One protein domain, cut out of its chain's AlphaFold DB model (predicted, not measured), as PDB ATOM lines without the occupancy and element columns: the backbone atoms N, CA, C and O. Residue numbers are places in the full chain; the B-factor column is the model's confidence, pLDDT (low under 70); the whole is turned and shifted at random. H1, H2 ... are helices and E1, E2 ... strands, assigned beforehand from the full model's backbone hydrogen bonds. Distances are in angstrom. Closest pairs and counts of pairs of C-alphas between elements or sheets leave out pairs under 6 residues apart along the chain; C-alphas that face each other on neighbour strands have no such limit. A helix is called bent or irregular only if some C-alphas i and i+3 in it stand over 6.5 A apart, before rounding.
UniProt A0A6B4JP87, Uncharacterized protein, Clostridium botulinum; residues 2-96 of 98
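AT A GLANCE: This is residues 2 to 96 of the 98 residues of an uncharacterized protein of Clostridium botulinum (UniProt A0A6B4JP87). A single antiparallel sheet of seven strands folds back on itself at the bent strand E2 and curls like part of a barrel, with the one named helix, H1, packed on it and the sheet curling round that helix. One leaf is the pair E4 and E3, the other is E1, E7, E6 and E5, and edge strands E4 and E5 stay only just apart. The printed part has 95 residues; along it come H1 and then E1 to E7, and the sheet's order is E4, E3, E2, E1, E7, E6, E5. The class is mixed, helices and strands. The whole is compact and rounded, with a radius of gyration of the C-alphas of 12.2 A and spans of 34 by 32 by 26 A.

HOW THE PARTS SIT: H1, residues 2 to 14, is on the sheet, and every O i to N i+4 pair inside it is within hydrogen-bond range. E1, residues 20 to 25, and E2, residues 28 to 39, form an antiparallel hairpin, with N 23 and O 30 2.9 A apart. E2 bends by 77 degrees at residue 35 and pairs with E1 over its residues 28 to 33. Over residues 34 to 39 it pairs with E3, residues 43 to 48, where N 38 and O 45 are 2.8 A apart. E4, residues 51 to 56, is the antiparallel neighbour of E3, with N 53 and O 46 at 2.9 A. E1 to E4 are a meander, each strand the antiparallel neighbour of the one before. A second meander is E5, residues 61 to 65, E6, residues 75 to 82, and E7, residues 88 to 95. There N 63 and O 80 are 3.0 A apart, and N 92 and O 79 2.9 A. E7 is also the antiparallel neighbour of E1, with N 22 and O 91 at 2.9 A. The sheet is a folded sheet, bent back into two leaves that face each other, with E2 as the hinge; across it the closest C-alphas of E4 and E6, those of Ile 55 and Ile 81, are 7.5 A apart. The closest C-alphas of H1 and E5 are those of Gly 2 and Val 62, 5.6 A apart; H1 and E7 are near each other. E4 and E5 are apart, but only just, at 8.1 A.

IN THESE COORDINATES: H1 begins at C-alpha 2, (34.132, 49.659, -36.733), and measures 18.6 A. E2 is the longest strand, 27.7 A; E6 measures 19.3 A and E7 19.7 A. E1, E3 and E4 measure 16.3, 16.1 and 16.5 A, and E5 12.0 A. E7 ends at C-alpha 95, (41.323, 29.198, -31.895).

THE WHOLE: The two C-alphas farthest apart, those of Lys 41 and Asn 73, are 35.0 A apart. The printed part has no cut and no long link. Its mean pLDDT is 88.4, with residues 2 to 3, 16 and 69 to 73 under 70.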
ATOM      1  N   GLY A   2      33.803  50.839 -35.894       59.81
ATOM      2  CA  GLY A   2      34.132  49.659 -36.733       59.81
ATOM      3  C   GLY A   2      35.380  49.718 -37.640       59.81
ATOM      4  O   GLY A   2      35.896  48.674 -38.017       59.81
ATOM      5  N   ILE A   3      35.917  50.901 -37.978       67.94
ATOM      6  CA  ILE A   3      37.053  51.008 -38.931       67.94
ATOM      7  C   ILE A   3      38.345  50.381 -38.373       67.94
ATOM      8  O   ILE A   3      39.165  49.856 -39.127       67.94
ATOM      9  N   ASN A   4      38.547  50.444 -37.054       83.69
ATOM     10  CA  ASN A   4      39.735  49.869 -36.423       83.69
ATOM     11  C   ASN A   4      39.668  48.340 -36.388       83.69
ATOM     12  O   ASN A   4      40.672  47.691 -36.677       83.69
ATOM     13  N   ASP A   5      38.488  47.783 -36.121       89.50
ATOM     14  CA  ASP A   5      38.280  46.338 -36.036       89.50
ATOM     15  C   ASP A   5      38.407  45.668 -37.410       89.50
ATOM     16  O   ASP A   5      39.011  44.606 -37.510       89.50
ATOM     17  N   GLU A   6      37.938  46.311 -38.488       91.19
ATOM     18  CA  GLU A   6      38.146  45.827 -39.863       91.19
ATOM     19  C   GLU A   6      39.640  45.705 -40.210       91.19
ATOM     20  O   GLU A   6      40.102  44.679 -40.719       91.19
ATOM     21  N   LYS A   7      40.421  46.750 -39.914       92.00
ATOM     22  CA  LYS A   7      41.869  46.752 -40.163       92.00
ATOM     23  C   LYS A   7      42.583  45.695 -39.328       92.00
ATOM     24  O   LYS A   7      43.509  45.047 -39.818       92.00
ATOM     25  N   GLU A   8      42.171  45.527 -38.075       93.12
ATOM     26  CA  GLU A   8      42.745  44.523 -37.186       93.12
ATOM     27  C   GLU A   8      42.396  43.099 -37.640       93.12
ATOM     28  O   GLU A   8      43.286  42.250 -37.681       93.12
ATOM     29  N   LEU A   9      41.154  42.854 -38.068       93.19
ATOM     30  CA  LEU A   9      40.716  41.592 -38.665       93.19
ATOM     31  C   LEU A   9      41.616  41.206 -39.845       93.19
ATOM     32  O   LEU A   9      42.195  40.121 -39.847       93.19
ATOM     33  N   LEU A  10      41.791  42.105 -40.819       93.56
ATOM     34  CA  LEU A  10      42.637  41.846 -41.990       93.56
ATOM     35  C   LEU A  10      44.089  41.556 -41.598       93.56
ATOM     36  O   LEU A  10      44.696  40.621 -42.119       93.56
ATOM     37  N   LYS A  11      44.645  42.328 -40.657       93.12
ATOM     38  CA  LYS A  11      45.997  42.092 -40.135       93.12
ATOM     39  C   LYS A  11      46.113  40.705 -39.499       93.12
ATOM     40  O   LYS A  11      47.087  40.000 -39.744       93.12
ATOM     41  N   ASN A  12      45.127  40.311 -38.699       92.19
ATOM     42  CA  ASN A  12      45.128  39.039 -37.988       92.19
ATOM     43  C   ASN A  12      45.039  37.834 -38.927       92.19
ATOM     44  O   ASN A  12      45.765  36.860 -38.726       92.19
ATOM     45  N   ILE A  13      44.217  37.917 -39.974       90.56
ATOM     46  CA  ILE A  13      44.137  36.878 -41.006       90.56
ATOM     47  C   ILE A  13      45.463  36.793 -41.783       90.56
ATOM     48  O   ILE A  13      46.016  35.707 -41.942       90.56
ATOM     49  N   ASN A  14      46.009  37.932 -42.225       88.94
ATOM     50  CA  ASN A  14      47.201  37.974 -43.081       88.94
ATOM     51  C   ASN A  14      48.505  37.571 -42.371       88.94
ATOM     52  O   ASN A  14      49.494  37.267 -43.034       88.94
ATOM     53  N   ASN A  15      48.529  37.513 -41.038       86.88
ATOM     54  CA  ASN A  15      49.689  37.064 -40.258       86.88
ATOM     55  C   ASN A  15      49.897  35.529 -40.286       86.88
ATOM     56  O   ASN A  15      50.404  34.960 -39.317       86.88
ATOM     57  N   ASN A  16      49.482  34.841 -41.362       69.56
ATOM     58  CA  ASN A  16      49.575  33.383 -41.551       69.56
ATOM     59  C   ASN A  16      49.057  32.555 -40.364       69.56
ATOM     60  O   ASN A  16      49.527  31.448 -40.090       69.56
ATOM     61  N   SER A  17      48.083  33.090 -39.633       74.88
ATOM     62  CA  SER A  17      47.465  32.379 -38.524       74.88
ATOM     63  C   SER A  17      46.265  31.576 -39.029       74.88
ATOM     64  O   SER A  17      45.441  32.138 -39.754       74.88
ATOM     65  N   PRO A  18      46.119  30.290 -38.651       86.25
ATOM     66  CA  PRO A  18      44.928  29.529 -39.001       86.25
ATOM     67  C   PRO A  18      43.708  30.222 -38.394       86.25
ATOM     68  O   PRO A  18      43.607  30.376 -37.177       86.25
ATOM     69  N   SER A  19      42.814  30.679 -39.262       92.12
ATOM     70  CA  SER A  19      41.571  31.344 -38.894       92.12
ATOM     71  C   SER A  19      40.389  30.606 -39.506       92.12
ATOM     72  O   SER A  19      40.544  29.842 -40.462       92.12
ATOM     73  N   TYR A  20      39.215  30.794 -38.916       93.00
ATOM     74  CA  TYR A  20      38.008  30.057 -39.257       93.00
ATOM     75  C   TYR A  20      36.830  31.009 -39.403       93.00
ATOM     76  O   TYR A  20      36.675  31.952 -38.624       93.00
ATOM     77  N   PHE A  21      35.990  30.716 -40.388       94.06
ATOM     78  CA  PHE A  21      34.621  31.186 -40.422       94.06
ATOM     79  C   PHE A  21      33.766  30.314 -39.506       94.06
ATOM     80  O   PHE A  21      33.857  29.085 -39.537       94.06
ATOM     81  N   TYR A  22      32.939  30.968 -38.702       92.00
ATOM     82  CA  TYR A  22      32.020  30.346 -37.768       92.00
ATOM     83  C   TYR A  22      30.603  30.886 -37.982       92.00
ATOM     84  O   TYR A  22      30.414  32.091 -38.157       92.00
ATOM     85  N   TYR A  23      29.605  30.010 -37.942       90.19
ATOM     86  CA  TYR A  23      28.188  30.355 -38.030       90.19
ATOM     87  C   TYR A  23      27.381  29.423 -37.118       90.19
ATOM     88  O   TYR A  23      27.458  28.206 -37.271       90.19
ATOM     89  N   ASP A  24      26.624  29.995 -36.179       86.69
ATOM     90  CA  ASP A  24      25.667  29.295 -35.309       86.69
ATOM     91  C   ASP A  24      24.368  30.116 -35.268       86.69
ATOM     92  O   ASP A  24      24.296  31.150 -34.599       86.69
ATOM     93  N   ILE A  25      23.372  29.718 -36.069       81.81
ATOM     94  CA  ILE A  25      22.024  30.315 -36.086       81.81
ATOM     95  C   ILE A  25      20.996  29.217 -36.376       81.81
ATOM     96  O   ILE A  25      21.162  28.469 -37.337       81.81
ATOM     97  N   ASN A  26      19.888  29.187 -35.624       83.06
ATOM     98  CA  ASN A  26      18.744  28.285 -35.850       83.06
ATOM     99  C   ASN A  26      19.162  26.807 -35.991       83.06
ATOM    100  O   ASN A  26      18.805  26.158 -36.972       83.06
ATOM    101  N   ASP A  27      19.965  26.310 -35.047       83.00
ATOM    102  CA  ASP A  27      20.490  24.932 -35.018       83.00
ATOM    103  C   ASP A  27      21.417  24.555 -36.189       83.00
ATOM    104  O   ASP A  27      21.825  23.400 -36.325       83.00
ATOM    105  N   VAL A  28      21.814  25.527 -37.016       83.06
ATOM    106  CA  VAL A  28      22.822  25.346 -38.061       83.06
ATOM    107  C   VAL A  28      24.179  25.751 -37.516       83.06
ATOM    108  O   VAL A  28      24.434  26.931 -37.288       83.06
ATOM    109  N   TYR A  29      25.056  24.759 -37.379       86.44
ATOM    110  CA  TYR A  29      26.455  24.941 -37.019       86.44
ATOM    111  C   TYR A  29      27.356  24.777 -38.242       86.44
ATOM    112  O   TYR A  29      27.309  23.751 -38.923       86.44
ATOM    113  N   MET A  30      28.235  25.749 -38.475       87.94
ATOM    114  CA  MET A  30      29.328  25.616 -39.426       87.94
ATOM    115  C   MET A  30      30.610  26.226 -38.869       87.94
ATOM    116  O   MET A  30      30.634  27.374 -38.432       87.94
ATOM    117  N   GLN A  31      31.690  25.459 -38.964       90.75
ATOM    118  CA  GLN A  31      33.051  25.928 -38.761       90.75
ATOM    119  C   GLN A  31      33.872  25.509 -39.974       90.75
ATOM    120  O   GLN A  31      33.944  24.325 -40.295       90.75
ATOM    121  N   SER A  32      34.480  26.475 -40.654       92.88
ATOM    122  CA  SER A  32      35.260  26.220 -41.862       92.88
ATOM    123  C   SER A  32      36.534  27.045 -41.867       92.88
ATOM    124  O   SER A  32      36.535  28.207 -41.461       92.88
ATOM    125  N   LYS A  33      37.643  26.436 -42.284       93.12
ATOM    126  CA  LYS A  33      38.943  27.104 -42.321       93.12
ATOM    127  C   LYS A  33      38.918  28.202 -43.384       93.12
ATOM    128  O   LYS A  33      38.474  27.963 -44.502       93.12
ATOM    129  N   VAL A  34      39.425  29.382 -43.037       94.50
ATOM    130  CA  VAL A  34      39.665  30.461 -43.997       94.50
ATOM    131  C   VAL A  34      40.834  30.068 -44.899       94.50
ATOM    132  O   VAL A  34      41.905  29.687 -44.422       94.50
ATOM    133  N   GLU A  35      40.611  30.156 -46.205       94.75
ATOM    134  CA  GLU A  35      41.567  29.776 -47.248       94.75
ATOM    135  C   GLU A  35      42.232  31.003 -47.876       94.75
ATOM    136  O   GLU A  35      43.442  31.018 -48.085       94.75
ATOM    137  N   GLU A  36      41.451  32.051 -48.144       93.75
ATOM    138  CA  GLU A  36      41.910  33.265 -48.820       93.75
ATOM    139  C   GLU A  36      41.081  34.468 -48.358       93.75
ATOM    140  O   GLU A  36      39.886  34.347 -48.083       93.75
ATOM    141  N   VAL A  37      41.698  35.653 -48.324       94.81
ATOM    142  CA  VAL A  37      40.980  36.917 -48.146       94.81
ATOM    143  C   VAL A  37      41.355  37.911 -49.233       94.81
ATOM    144  O   VAL A  37      42.529  38.200 -49.451       94.81
ATOM    145  N   LYS A  38      40.333  38.477 -49.881       95.69
ATOM    146  CA  LYS A  38      40.462  39.565 -50.856       95.69
ATOM    147  C   LYS A  38      39.934  40.854 -50.254       95.69
ATOM    148  O   LYS A  38      38.785  40.924 -49.821       95.69
ATOM    149  N   ASN A  39      40.786  41.869 -50.220       95.44
ATOM    150  CA  ASN A  39      40.457  43.187 -49.697       95.44
ATOM    151  C   ASN A  39      40.229  44.159 -50.860       95.44
ATOM    152  O   ASN A  39      41.163  44.807 -51.326       95.44
ATOM    153  N   GLU A  40      38.989  44.241 -51.329       94.19
ATOM    154  CA  GLU A  40      38.597  45.070 -52.467       94.19
ATOM    155  C   GLU A  40      38.168  46.472 -52.017       94.19
ATOM    156  O   GLU A  40      38.028  46.762 -50.825       94.19
ATOM    157  N   LYS A  41      37.925  47.378 -52.972       92.25
ATOM    158  CA  LYS A  41      37.550  48.768 -52.663       92.25
ATOM    159  C   LYS A  41      36.315  48.866 -51.754       92.25
ATOM    160  O   LYS A  41      36.358  49.593 -50.770       92.25
ATOM    161  N   ASN A  42      35.257  48.115 -52.065       94.44
ATOM    162  CA  ASN A  42      33.946  48.246 -51.408       94.44
ATOM    163  C   ASN A  42      33.599  47.064 -50.489       94.44
ATOM    164  O   ASN A  42      32.610  47.110 -49.759       94.44
ATOM    165  N   PHE A  43      34.370  45.979 -50.539       95.38
ATOM    166  CA  PHE A  43      34.095  44.790 -49.744       95.38
ATOM    167  C   PHE A  43      35.369  44.039 -49.370       95.38
ATOM    168  O   PHE A  43      36.408  44.175 -50.013       95.38
ATOM    169  N   ILE A  44      35.267  43.224 -48.327       96.44
ATOM    170  CA  ILE A  44      36.224  42.167 -48.010       96.44
ATOM    171  C   ILE A  44      35.537  40.847 -48.332       96.44
ATOM    172  O   ILE A  44      34.433  40.608 -47.849       96.44
ATOM    173  N   ARG A  45      36.174  39.990 -49.128       97.31
ATOM    174  CA  ARG A  45      35.699  38.625 -49.367       97.31
ATOM    175  C   ARG A  45      36.601  37.639 -48.657       97.31
ATOM    176  O   ARG A  45      37.800  37.612 -48.915       97.31
ATOM    177  N   ILE A  46      36.009  36.823 -47.798       96.06
ATOM    178  CA  ILE A  46      36.686  35.752 -47.073       96.06
ATOM    179  C   ILE A  46      36.228  34.427 -47.670       96.06
ATOM    180  O   ILE A  46      35.049  34.090 -47.580       96.06
ATOM    181  N   PHE A  47      37.150  33.692 -48.282       96.62
ATOM    182  CA  PHE A  47      36.915  32.344 -48.785       96.62
ATOM    183  C   PHE A  47      37.208  31.323 -47.694       96.62
ATOM    184  O   PHE A  47      38.186  31.443 -46.952       96.62
ATOM    185  N   PHE A  48      36.361  30.309 -47.611       95.00
ATOM    186  CA  PHE A  48      36.516  29.175 -46.714       95.00
ATOM    187  C   PHE A  48      36.012  27.916 -47.409       95.00
ATOM    188  O   PHE A  48      35.245  27.988 -48.371       95.00
ATOM    189  N   THR A  49      36.403  26.745 -46.914       88.81
ATOM    190  CA  THR A  49      35.958  25.481 -47.504       88.81
ATOM    191  C   THR A  49      34.424  25.426 -47.534       88.81
ATOM    192  O   THR A  49      33.773  25.483 -46.489       88.81
ATOM    193  N   GLY A  50      33.843  25.339 -48.734       88.75
ATOM    194  CA  GLY A  50      32.392  25.276 -48.939       88.75
ATOM    195  C   GLY A  50      31.681  26.617 -49.165       88.75
ATOM    196  O   GLY A  50      30.461  26.611 -49.318       88.75
ATOM    197  N   GLY A  51      32.386  27.756 -49.231       94.69
ATOM    198  CA  GLY A  51      31.736  29.026 -49.561       94.69
ATOM    199  C   GLY A  51      32.593  30.282 -49.406       94.69
ATOM    200  O   GLY A  51      33.822  30.252 -49.410       94.69
ATOM    201  N   PHE A  52      31.913  31.421 -49.306       96.12
ATOM    202  CA  PHE A  52      32.539  32.709 -49.036       96.12
ATOM    203  C   PHE A  52      31.619  33.611 -48.211       96.12
ATOM    204  O   PHE A  52      30.395  33.476 -48.237       96.12
ATOM    205  N   LEU A  53      32.225  34.568 -47.512       96.19
ATOM    206  CA  LEU A  53      31.551  35.663 -46.827       96.19
ATOM    207  C   LEU A  53      32.000  36.982 -47.453       96.19
ATOM    208  O   LEU A  53      33.183  37.318 -47.409       96.19
ATOM    209  N   ASP A  54      31.046  37.747 -47.976       96.88
ATOM    210  CA  ASP A  54      31.273  39.145 -48.341       96.88
ATOM    211  C   ASP A  54      30.968  40.048 -47.153       96.88
ATOM    212  O   ASP A  54      29.902  39.927 -46.557       96.88
ATOM    213  N   ILE A  55      31.868  40.973 -46.843       96.81
ATOM    214  CA  ILE A  55      31.704  42.034 -45.848       96.81
ATOM    215  C   ILE A  55      31.697  43.354 -46.611       96.81
ATOM    216  O   ILE A  55      32.728  43.775 -47.131       96.81
ATOM    217  N   ASN A  56      30.538  43.991 -46.727       95.94
ATOM    218  CA  ASN A  56      30.416  45.289 -47.375       95.94
ATOM    219  C   ASN A  56      30.894  46.389 -46.418       95.94
ATOM    220  O   ASN A  56      30.292  46.595 -45.367       95.94
ATOM    221  N   LYS A  57      31.949  47.112 -46.800       93.81
ATOM    222  CA  LYS A  57      32.630  48.090 -45.936       93.81
ATOM    223  C   LYS A  57      31.770  49.293 -45.548       93.81
ATOM    224  O   LYS A  57      32.047  49.939 -44.543       93.81
ATOM    225  N   ASP A  58      30.733  49.591 -46.330       93.00
ATOM    226  CA  ASP A  58      29.876  50.757 -46.109       93.00
ATOM    227  C   ASP A  58      28.700  50.460 -45.168       93.00
ATOM    228  O   ASP A  58      28.148  51.377 -44.559       93.00
ATOM    229  N   ILE A  59      28.270  49.196 -45.079       94.44
ATOM    230  CA  ILE A  59      27.004  48.838 -44.413       94.44
ATOM    231  C   ILE A  59      27.108  47.689 -43.415       94.44
ATOM    232  O   ILE A  59      26.236  47.574 -42.551       94.44
ATOM    233  N   ASP A  60      28.106  46.818 -43.546       96.25
ATOM    234  CA  ASP A  60      28.332  45.750 -42.585       96.25
ATOM    235  C   ASP A  60      29.189  46.272 -41.429       96.25
ATOM    236  O   ASP A  60      29.974  47.211 -41.561       96.25
ATOM    237  N   ILE A  61      29.014  45.661 -40.265       95.38
ATOM    238  CA  ILE A  61      29.711  46.025 -39.038       95.38
ATOM    239  C   ILE A  61      30.649  44.877 -38.695       95.38
ATOM    240  O   ILE A  61      30.209  43.742 -38.503       95.38
ATOM    241  N   VAL A  62      31.936  45.195 -38.601       95.56
ATOM    242  CA  VAL A  62      32.949  44.333 -37.994       95.56
ATOM    243  C   VAL A  62      33.125  44.796 -36.557       95.56
ATOM    244  O   VAL A  62      33.440  45.962 -36.320       95.56
ATOM    245  N   GLU A  63      32.893  43.895 -35.611       94.19
ATOM    246  CA  GLU A  63      33.034  44.178 -34.185       94.19
ATOM    247  C   GLU A  63      33.889  43.098 -33.536       94.19
ATOM    248  O   GLU A  63      33.617  41.901 -33.670       94.19
ATOM    249  N   LYS A  64      34.942  43.516 -32.837       91.50
ATOM    250  CA  LYS A  64      35.762  42.604 -32.047       91.50
ATOM    251  C   LYS A  64      34.986  42.147 -30.818       91.50
ATOM    252  O   LYS A  64      34.563  42.952 -29.992       91.50
ATOM    253  N   VAL A  65      34.856  40.836 -30.658       89.62
ATOM    254  CA  VAL A  65      34.112  40.218 -29.556       89.62
ATOM    255  C   VAL A  65      34.980  39.203 -28.825       89.62
ATOM    256  O   VAL A  65      35.987  38.724 -29.342       89.62
ATOM    257  N   LYS A  66      34.605  38.858 -27.590       80.25
ATOM    258  CA  LYS A  66      35.358  37.865 -26.807       80.25
ATOM    259  C   LYS A  66      35.178  36.437 -27.332       80.25
ATOM    260  O   LYS A  66      36.113  35.650 -27.249       80.25
ATOM    261  N   ARG A  67      33.982  36.091 -27.820       74.12
ATOM    262  CA  ARG A  67      33.630  34.764 -28.357       74.12
ATOM    263  C   ARG A  67      32.302  34.822 -29.126       74.12
ATOM    264  O   ARG A  67      31.500  35.705 -28.812       74.12
ATOM    265  N   PRO A  68      32.042  33.892 -30.065       71.38
ATOM    266  CA  PRO A  68      30.686  33.609 -30.525       71.38
ATOM    267  C   PRO A  68      29.864  33.140 -29.325       71.38
ATOM    268  O   PRO A  68      30.391  32.444 -28.449       71.38
ATOM    269  N   ASP A  69      28.605  33.554 -29.242       61.59
ATOM    270  CA  ASP A  69      27.763  33.244 -28.094       61.59
ATOM    271  C   ASP A  69      27.727  31.723 -27.832       61.59
ATOM    272  O   ASP A  69      27.191  30.932 -28.597       61.59
ATOM    273  N   THR A  70      28.290  31.338 -26.684       55.81
ATOM    274  CA  THR A  70      27.960  30.161 -25.853       55.81
ATOM    275  C   THR A  70      28.579  28.771 -26.070       55.81
ATOM    276  O   THR A  70      28.418  27.973 -25.150       55.81
ATOM    277  N   LYS A  71      29.350  28.440 -27.122       59.50
ATOM    278  CA  LYS A  71      29.775  27.019 -27.312       59.50
ATOM    279  C   LYS A  71      31.267  26.684 -27.388       59.50
ATOM    280  O   LYS A  71      31.593  25.500 -27.384       59.50
ATOM    281  N   ILE A  72      32.185  27.651 -27.438       59.06
ATOM    282  CA  ILE A  72      33.612  27.341 -27.661       59.06
ATOM    283  C   ILE A  72      34.512  28.053 -26.645       59.06
ATOM    284  O   ILE A  72      34.322  29.230 -26.329       59.06
ATOM    285  N   ASN A  73      35.461  27.289 -26.093       60.72
ATOM    286  CA  ASN A  73      36.125  27.612 -24.831       60.72
ATOM    287  C   ASN A  73      37.368  28.504 -24.953       60.72
ATOM    288  O   ASN A  73      37.661  29.202 -23.986       60.72
ATOM    289  N   THR A  74      38.083  28.549 -26.086       70.00
ATOM    290  CA  THR A  74      39.328  29.340 -26.166       70.00
ATOM    291  C   THR A  74      39.644  29.865 -27.570       70.00
ATOM    292  O   THR A  74      39.896  29.095 -28.497       70.00
ATOM    293  N   TYR A  75      39.721  31.192 -27.703       77.31
ATOM    294  CA  TYR A  75      40.104  31.895 -28.929       77.31
ATOM    295  C   TYR A  75      41.158  32.956 -28.640       77.31
ATOM    296  O   TYR A  75      41.101  33.617 -27.606       77.31
ATOM    297  N   GLU A  76      42.096  33.142 -29.564       87.44
ATOM    298  CA  GLU A  76      43.086  34.225 -29.498       87.44
ATOM    299  C   GLU A  76      42.447  35.569 -29.875       87.44
ATOM    300  O   GLU A  76      42.709  36.597 -29.255       87.44
ATOM    301  N   TRP A  77      41.565  35.551 -30.876       90.81
ATOM    302  CA  TRP A  77      40.770  36.698 -31.299       90.81
ATOM    303  C   TRP A  77      39.488  36.239 -32.003       90.81
ATOM    304  O   TRP A  77      39.430  35.145 -32.570       90.81
ATOM    305  N   CYS A  78      38.456  37.083 -31.970       91.81
ATOM    306  CA  CYS A  78      37.163  36.824 -32.593       91.81
ATOM    307  C   CYS A  78      36.514  38.141 -33.039       91.81
ATOM    308  O   CYS A  78      36.555  39.142 -32.320       91.81
ATOM    309  N   TYR A  79      35.905  38.126 -34.220       94.19
ATOM    310  CA  TYR A  79      35.179  39.248 -34.799       94.19
ATOM    311  C   TYR A  79      33.796  38.782 -35.229       94.19
ATOM    312  O   TYR A  79      33.682  37.829 -36.000       94.19
ATOM    313  N   SER A  80      32.747  39.448 -34.754       94.25
ATOM    314  CA  SER A  80      31.392  39.273 -35.267       94.25
ATOM    315  C   SER A  80      31.183  40.145 -36.493       94.25
ATOM    316  O   SER A  80      31.543  41.325 -36.491       94.25
ATOM    317  N   ILE A  81      30.569  39.569 -37.521       96.12
ATOM    318  CA  ILE A  81      30.226  40.258 -38.758       96.12
ATOM    319  C   ILE A  81      28.711  40.419 -38.802       96.12
ATOM    320  O   ILE A  81      27.978  39.441 -38.951       96.12
ATOM    321  N   LEU A  82      28.231  41.650 -38.674       95.12
ATOM    322  CA  LEU A  82      26.807  41.973 -38.687       95.12
ATOM    323  C   LEU A  82      26.457  42.702 -39.983       95.12
ATOM    324  O   LEU A  82      27.254  43.479 -40.499       95.12
ATOM    325  N   ASN A  83      25.247  42.505 -40.494       94.44
ATOM    326  CA  ASN A  83      24.727  43.376 -41.546       94.44
ATOM    327  C   ASN A  83      24.200  44.706 -40.979       94.44
ATOM    328  O   ASN A  83      24.087  44.880 -39.765       94.44
ATOM    329  N   ARG A  84      23.770  45.614 -41.862       93.38
ATOM    330  CA  ARG A  84      23.174  46.917 -41.491       93.38
ATOM    331  C   ARG A  84      22.020  46.853 -40.480       93.38
ATOM    332  O   ARG A  84      21.760  47.822 -39.777       93.38
ATOM    333  N   ASN A  85      21.317  45.721 -40.414       94.56
ATOM    334  CA  ASN A  85      20.198  45.492 -39.496       94.56
ATOM    335  C   ASN A  85      20.653  44.837 -38.181       94.56
ATOM    336  O   ASN A  85      19.818  44.309 -37.449       94.56
ATOM    337  N   LYS A  86      21.964  44.810 -37.906       91.56
ATOM    338  CA  LYS A  86      22.586  44.121 -36.768       91.56
ATOM    339  C   LYS A  86      22.278  42.619 -36.709       91.56
ATOM    340  O   LYS A  86      22.340  42.021 -35.641       91.56
ATOM    341  N   LYS A  87      21.945  41.991 -37.845       92.75
ATOM    342  CA  LYS A  87      21.821  40.527 -37.923       92.75
ATOM    343  C   LYS A  87      23.184  39.922 -38.215       92.75
ATOM    344  O   LYS A  87      23.888  40.403 -39.104       92.75
ATOM    345  N   ILE A  88      23.520  38.858 -37.498       92.50
ATOM    346  CA  ILE A  88      24.794  38.164 -37.646       92.50
ATOM    347  C   ILE A  88      24.873  37.437 -38.996       92.50
ATOM    348  O   ILE A  88      23.958  36.723 -39.398       92.50
ATOM    349  N   LYS A  89      25.966  37.689 -39.721       94.06
ATOM    350  CA  LYS A  89      26.371  36.981 -40.946       94.06
ATOM    351  C   LYS A  89      27.330  35.834 -40.629       94.06
ATOM    352  O   LYS A  89      27.451  34.900 -41.409       94.06
ATOM    353  N   GLY A  90      27.999  35.927 -39.486       93.56
ATOM    354  CA  GLY A  90      28.863  34.919 -38.895       93.56
ATOM    355  C   GLY A  90      29.991  35.587 -38.118       93.56
ATOM    356  O   GLY A  90      29.961  36.794 -37.864       93.56
ATOM    357  N   TRP A  91      30.996  34.802 -37.766       93.94
ATOM    358  CA  TRP A  91      32.176  35.248 -37.044       93.94
ATOM    359  C   TRP A  91      33.440  34.803 -37.770       93.94
ATOM    360  O   TRP A  91      33.458  33.759 -38.419       93.94
ATOM    361  N   ILE A  92      34.504  35.585 -37.621       94.19
ATOM    362  CA  ILE A  92      35.856  35.213 -38.036       94.19
ATOM    363  C   ILE A  92      36.724  35.157 -36.791       94.19
ATOM    364  O   ILE A  92      36.763  36.110 -36.011       94.19
ATOM    365  N   LEU A  93      37.393  34.032 -36.575       92.31
ATOM    366  CA  LEU A  93      38.105  33.780 -35.329       92.31
ATOM    367  C   LEU A  93      39.373  32.959 -35.528       92.31
ATOM    368  O   LEU A  93      39.545  32.280 -36.542       92.31
ATOM    369  N   LYS A  94      40.241  32.999 -34.521       90.06
ATOM    370  CA  LYS A  94      41.375  32.090 -34.363       90.06
ATOM    371  C   LYS A  94      41.240  31.364 -33.041       90.06
ATOM    372  O   LYS A  94      41.126  32.000 -31.993       90.06
ATOM    373  N   GLU A  95      41.276  30.041 -33.090       82.19
ATOM    374  CA  GLU A  95      41.323  29.198 -31.895       82.19
ATOM    375  C   GLU A  95      42.630  29.433 -31.137       82.19
ATOM    376  O   GLU A  95      43.698  29.586 -31.738       82.19
ATOM    377  N   ALA A  96      42.551  29.496 -29.807       76.00
ATOM    378  CA  ALA A  96      43.762  29.506 -29.001       76.00
ATOM    379  C   ALA A  96      44.425  28.127 -29.102       76.00
ATOM    380  O   ALA A  96      43.735  27.105 -29.154       76.00
TER     381      ALA A  96